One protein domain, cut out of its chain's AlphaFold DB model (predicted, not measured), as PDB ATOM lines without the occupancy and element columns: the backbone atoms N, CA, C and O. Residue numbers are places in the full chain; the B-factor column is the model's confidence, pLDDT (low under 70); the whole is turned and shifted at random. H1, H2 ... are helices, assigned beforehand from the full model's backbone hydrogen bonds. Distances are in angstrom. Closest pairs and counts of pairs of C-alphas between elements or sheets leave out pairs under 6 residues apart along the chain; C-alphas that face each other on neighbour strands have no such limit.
ATOM      1  N   PRO A 425     -34.618   2.584 -33.101       89.94
ATOM      2  CA  PRO A 425     -34.374   2.918 -31.703       89.94
ATOM      3  C   PRO A 425     -33.819   1.726 -30.911       89.94
ATOM      4  O   PRO A 425     -34.396   0.638 -30.918       89.94
ATOM      5  N   ARG A 426     -32.733   1.954 -30.172       87.38
ATOM      6  CA  ARG A 426     -32.108   1.034 -29.217       87.38
ATOM      7  C   ARG A 426     -32.096   1.687 -27.838       87.38
ATOM      8  O   ARG A 426     -31.319   2.596 -27.580       87.38
ATOM      9  N   LEU A 427     -32.970   1.230 -26.945       82.06
ATOM     10  CA  LEU A 427     -33.219   1.873 -25.645       82.06
ATOM     11  C   LEU A 427     -32.481   1.191 -24.475       82.06
ATOM     12  O   LEU A 427     -33.011   1.106 -23.368       82.06
ATOM     13  N   GLY A 428     -31.286   0.651 -24.732       79.56
ATOM     14  CA  GLY A 428     -30.418   0.081 -23.697       79.56
ATOM     15  C   GLY A 428     -29.811   1.162 -22.795       79.56
ATOM     16  O   GLY A 428     -29.697   2.315 -23.201       79.56
ATOM     17  N   ALA A 429     -29.403   0.792 -21.576       74.50
ATOM     18  CA  ALA A 429     -28.865   1.742 -20.594       74.50
ATOM     19  C   ALA A 429     -27.580   2.458 -21.063       74.50
ATOM     20  O   ALA A 429     -27.361   3.606 -20.688       74.50
ATOM     21  N   ASP A 430     -26.780   1.798 -21.906       81.62
ATOM     22  CA  ASP A 430     -25.501   2.305 -22.425       81.62
ATOM     23  C   ASP A 430     -25.590   2.814 -23.882       81.62
ATOM     24  O   ASP A 430     -24.572   3.125 -24.500       81.62
ATOM     25  N   GLU A 431     -26.791   2.874 -24.469       78.38
ATOM     26  CA  GLU A 431     -26.983   3.330 -25.853       78.38
ATOM     27  C   GLU A 431     -26.874   4.861 -25.972       78.38
ATOM     28  O   GLU A 431     -27.221   5.617 -25.064       78.38
ATOM     29  N   ALA A 432     -26.405   5.338 -27.128       72.19
ATOM     30  CA  ALA A 432     -26.211   6.766 -27.366       72.19
ATOM     31  C   ALA A 432     -27.545   7.536 -27.451       72.19
ATOM     32  O   ALA A 432     -28.542   7.040 -27.981       72.19
ATOM     33  N   LEU A 433     -27.548   8.795 -27.001       75.25
ATOM     34  CA  LEU A 433     -28.662   9.733 -27.193       75.25
ATOM     35  C   LEU A 433     -28.658  10.292 -28.623       75.25
ATOM     36  O   LEU A 433     -28.324  11.453 -28.855       75.25
ATOM     37  N   ASP A 434     -28.997   9.445 -29.589       78.94
ATOM     38  CA  ASP A 434     -29.217   9.849 -30.975       78.94
ATOM     39  C   ASP A 434     -30.677  10.277 -31.226       78.94
ATOM     40  O   ASP A 434     -31.545  10.185 -30.355       78.94
ATOM     41  N   ALA A 435     -30.951  10.795 -32.425       73.75
ATOM     42  CA  ALA A 435     -32.275  11.301 -32.779       73.75
ATOM     43  C   ALA A 435     -33.368  10.214 -32.742       73.75
ATOM     44  O   ALA A 435     -34.502  10.512 -32.363       73.75
ATOM     45  N   ASP A 436     -33.035   8.968 -33.096       81.75
ATOM     46  CA  ASP A 436     -33.980   7.848 -33.105       81.75
ATOM     47  C   ASP A 436     -34.358   7.459 -31.664       81.75
ATOM     48  O   ASP A 436     -35.541   7.312 -31.334       81.75
ATOM     49  N   ASN A 437     -33.365   7.371 -30.778       79.69
ATOM     50  CA  ASN A 437     -33.541   7.078 -29.360       79.69
ATOM     51  C   ASN A 437     -34.260   8.204 -28.624       79.69
ATOM     52  O   ASN A 437     -35.242   7.941 -27.929       79.69
ATOM     53  N   ILE A 438     -33.835   9.457 -28.814       75.25
ATOM     54  CA  ILE A 438     -34.496  10.627 -28.221       75.25
ATOM     55  C   ILE A 438     -35.946  10.695 -28.700       75.25
ATOM     56  O   ILE A 438     -36.850  10.812 -27.878       75.25
ATOM     57  N   GLY A 439     -36.198  10.573 -30.006       73.00
ATOM     58  CA  GLY A 439     -37.553  10.601 -30.554       73.00
ATOM     59  C   GLY A 439     -38.443   9.489 -29.986       73.00
ATOM     60  O   GLY A 439     -39.588   9.739 -29.605       73.00
ATOM     61  N   SER A 440     -37.909   8.271 -29.866       78.75
ATOM     62  CA  SER A 440     -38.618   7.132 -29.272       78.75
ATOM     63  C   SER A 440     -38.904   7.328 -27.778       78.75
ATOM     64  O   SER A 440     -40.038   7.123 -27.332       78.75
ATOM     65  N   LEU A 441     -37.918   7.797 -27.006       74.44
ATOM     66  CA  LEU A 441     -38.059   8.101 -25.579       74.44
ATOM     67  C   LEU A 441     -39.024   9.259 -25.339       74.44
ATOM     68  O   LEU A 441     -39.867   9.165 -24.459       74.44
ATOM     69  N   LEU A 442     -38.989  10.330 -26.127       69.25
ATOM     70  CA  LEU A 442     -39.972  11.409 -26.005       69.25
ATOM     71  C   LEU A 442     -41.393  10.893 -26.272       69.25
ATOM     72  O   LEU A 442     -42.323  11.248 -25.553       69.25
ATOM     73  N   LYS A 443     -41.557   9.985 -27.241       66.62
ATOM     74  CA  LYS A 443     -42.856   9.383 -27.578       66.62
ATOM     75  C   LYS A 443     -43.394   8.416 -26.515       66.62
ATOM     76  O   LYS A 443     -44.595   8.164 -26.503       66.62
ATOM     77  N   THR A 444     -42.536   7.831 -25.677       67.12
ATOM     78  CA  THR A 444     -42.903   6.734 -24.751       67.12
ATOM     79  C   THR A 444     -42.682   7.056 -23.269       67.12
ATOM     80  O   THR A 444     -43.366   6.516 -22.398       67.12
ATOM     81  N   CYS A 445     -41.742   7.945 -22.968       62.66
ATOM     82  CA  CYS A 445     -41.226   8.226 -21.633       62.66
ATOM     83  C   CYS A 445     -41.403   9.683 -21.195       62.66
ATOM     84  O   CYS A 445     -41.125   9.965 -20.028       62.66
ATOM     85  N   TRP A 446     -41.871  10.605 -22.051       65.69
ATOM     86  CA  TRP A 446     -42.186  11.975 -21.627       65.69
ATOM     87  C   TRP A 446     -43.399  11.986 -20.681       65.69
ATOM     88  O   TRP A 446     -44.537  12.242 -21.057       65.69
ATOM     89  N   LYS A 447     -43.134  11.668 -19.413       64.75
ATOM     90  CA  LYS A 447     -44.099  11.569 -18.309       64.75
ATOM     91  C   LYS A 447     -43.844  12.637 -17.251       64.75
ATOM     92  O   LYS A 447     -44.256  12.476 -16.105       64.75
ATOM     93  N   ALA A 448     -43.152  13.719 -17.618       66.81
ATOM     94  CA  ALA A 448     -42.784  14.789 -16.696       66.81
ATOM     95  C   ALA A 448     -43.995  15.324 -15.902       66.81
ATOM     96  O   ALA A 448     -43.886  15.397 -14.678       66.81
ATOM     97  N   PRO A 449     -45.177  15.570 -16.512       70.44
ATOM     98  CA  PRO A 449     -46.344  15.999 -15.743       70.44
ATOM     99  C   PRO A 449     -46.849  14.936 -14.752       70.44
ATOM    100  O   PRO A 449     -47.170  15.286 -13.618       70.44
ATOM    101  N   ARG A 450     -46.845  13.635 -15.105       77.75
ATOM    102  CA  ARG A 450     -47.217  12.555 -14.163       77.75
ATOM    103  C   ARG A 450     -46.234  12.452 -13.004       77.75
ATOM    104  O   ARG A 450     -46.651  12.301 -11.859       77.75
ATOM    105  N   ASN A 451     -44.939  12.505 -13.295       74.25
ATOM    106  CA  ASN A 451     -43.900  12.376 -12.279       74.25
ATOM    107  C   ASN A 451     -43.978  13.539 -11.281       74.25
ATOM    108  O   ASN A 451     -43.996  13.296 -10.077       74.25
ATOM    109  N   SER A 452     -44.147  14.773 -11.766       76.31
ATOM    110  CA  SER A 452     -44.384  15.944 -10.912       76.31
ATOM    111  C   SER A 452     -45.677  15.816 -10.102       76.31
ATOM    112  O   SER A 452     -45.676  16.076  -8.900       76.31
ATOM    113  N   ALA A 453     -46.768  15.346 -10.716       77.75
ATOM    114  CA  ALA A 453     -48.030  15.139 -10.011       77.75
ATOM    115  C   ALA A 453     -47.928  14.066  -8.914       77.75
ATOM    116  O   ALA A 453     -48.489  14.256  -7.841       77.75
ATOM    117  N   ARG A 454     -47.171  12.980  -9.130       79.69
ATOM    118  CA  ARG A 454     -46.933  11.923  -8.126       79.69
ATOM    119  C   ARG A 454     -46.081  12.384  -6.944       79.69
ATOM    120  O   ARG A 454     -46.238  11.830  -5.863       79.69
ATOM    121  N   ILE A 455     -45.200  13.370  -7.130       80.44
ATOM    122  CA  ILE A 455     -44.423  13.957  -6.025       80.44
ATOM    123  C   ILE A 455     -45.350  14.721  -5.070       80.44
ATOM    124  O   ILE A 455     -45.185  14.632  -3.857       80.44
ATOM    125  N   VAL A 456     -46.336  15.446  -5.610       78.62
ATOM    126  CA  VAL A 456     -47.269  16.266  -4.816       78.62
ATOM    127  C   VAL A 456     -48.450  15.441  -4.291       78.62
ATOM    128  O   VAL A 456     -48.836  15.578  -3.133       78.62
ATOM    129  N   TYR A 457     -49.002  14.551  -5.120       80.81
ATOM    130  CA  TYR A 457     -50.158  13.704  -4.813       80.81
ATOM    131  C   TYR A 457     -49.854  12.230  -5.135       80.81
ATOM    132  O   TYR A 457     -50.289  11.717  -6.171       80.81
ATOM    133  N   PRO A 458     -49.141  11.506  -4.252       81.88
ATOM    134  CA  PRO A 458     -48.699  10.132  -4.520       81.88
ATOM    135  C   PRO A 458     -49.836   9.140  -4.803       81.88
ATOM    136  O   PRO A 458     -49.640   8.188  -5.554       81.88
ATOM    137  N   ALA A 459     -51.016   9.383  -4.224       87.94
ATOM    138  CA  ALA A 459     -52.240   8.599  -4.408       87.94
ATOM    139  C   ALA A 459     -53.350   9.381  -5.145       87.94
ATOM    140  O   ALA A 459     -54.525   9.035  -5.049       87.94
ATOM    141  N   GLY A 460     -53.001  10.472  -5.838       80.06
ATOM    142  CA  GLY A 460     -53.958  11.255  -6.624       80.06
ATOM    143  C   GLY A 460     -54.404  10.529  -7.898       80.06
ATOM    144  O   GLY A 460     -53.722   9.629  -8.381       80.06
ATOM    145  N   LEU A 461     -55.521  10.964  -8.489       77.69
ATOM    146  CA  LEU A 461     -56.095  10.363  -9.708       77.69
ATOM    147  C   LEU A 461     -55.098  10.303 -10.881       77.69
ATOM    148  O   LEU A 461     -55.088   9.345 -11.647       77.69
ATOM    149  N   SER A 462     -54.200  11.285 -10.982       77.50
ATOM    150  CA  SER A 462     -53.141  11.336 -11.999       77.50
ATOM    151  C   SER A 462     -52.080  10.237 -11.853       77.50
ATOM    152  O   SER A 462     -51.374   9.939 -12.818       77.50
ATOM    153  N   ALA A 463     -51.953   9.621 -10.671       78.19
ATOM    154  CA  ALA A 463     -51.004   8.541 -10.424       78.19
ATOM    155  C   ALA A 463     -51.440   7.220 -11.080       78.19
ATOM    156  O   ALA A 463     -50.574   6.464 -11.523       78.19
ATOM    157  N   SER A 464     -52.753   6.967 -11.162       81.31
ATOM    158  CA  SER A 464     -53.348   5.767 -11.770       81.31
ATOM    159  C   SER A 464     -53.934   5.992 -13.167       81.31
ATOM    160  O   SER A 464     -54.212   5.019 -13.859       81.31
ATOM    161  N   ALA A 465     -54.120   7.247 -13.583       80.69
ATOM    162  CA  ALA A 465     -54.640   7.603 -14.898       80.69
ATOM    163  C   ALA A 465     -53.656   7.265 -16.040       80.69
ATOM    164  O   ALA A 465     -52.435   7.449 -15.921       80.69
ATOM    165  N   SER A 466     -54.196   6.801 -17.167       78.81
ATOM    166  CA  SER A 466     -53.494   6.550 -18.432       78.81
ATOM    167  C   SER A 466     -52.830   7.814 -18.995       78.81
ATOM    168  O   SER A 466     -53.112   8.927 -18.558       78.81
ATOM    169  N   ASP A 467     -51.882   7.655 -19.931       72.06
ATOM    170  CA  ASP A 467     -51.196   8.794 -20.576       72.06
ATOM    171  C   ASP A 467     -52.179   9.714 -21.317       72.06
ATOM    172  O   ASP A 467     -51.959  10.926 -21.360       72.06
ATOM    173  N   ASP A 468     -53.271   9.146 -21.832       72.62
ATOM    174  CA  ASP A 468     -54.350   9.879 -22.494       72.62
ATOM    175  C   ASP A 468     -55.193  10.663 -21.472       72.62
ATOM    176  O   ASP A 468     -55.390  11.864 -21.638       72.62
ATOM    177  N   GLU A 469     -55.593  10.041 -20.355       73.69
ATOM    178  CA  GLU A 469     -56.389  10.696 -19.298       73.69
ATOM    179  C   GLU A 469     -55.694  11.917 -18.667       73.69
ATOM    180  O   GLU A 469     -56.362  12.844 -18.214       73.69
TER     181      GLU A 469
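Overview. This is residues 425 to 469 of the 538 residues of the protein "Thiamine pyrophosphate enzyme" of Ophiocordyceps sinensis (strain Co18 / CGMCC 3.14243) (UniProt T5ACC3). Two helices, H1 and H2, follow one another along the length of a loose, elongated shape, and the small helix H3 packs on H2 at one end. Residues 425 to 434 make a loop at the other end, before H1. The printed part has 45 residues, with three named helices in the order H1, H2, H3 and no named strand, all helix; the radius of gyration of the C-alphas is 13.3 A and the spans are 35 by 20 by 12 A.

Along the chain. Find C-alpha 435 at (-32.275, 11.301, -32.779); from there H1 runs 14.6 A to residue 445. H2, residues 448 to 456, covers 12.8 A. H3, residues 461 to 464, ends at C-alpha 464, (-53.348, 5.767, -11.770).

Arrangement. H1 is apart from H2 and H3. Look at Arg 454 and Ala 463, the closest C-alphas of H2 and H3, 5.8 A apart: these helices touch. Every O i to N i+4 pair is within hydrogen-bond range in H1 and H2; H3 is too short for one.

Size, cuts and confidence. The C-alphas of Asp 434 and Ala 459 are farthest apart, 35.2 A. The printed part has no cut, and both links are tight. Residues 442 to 448 have pLDDT under 70.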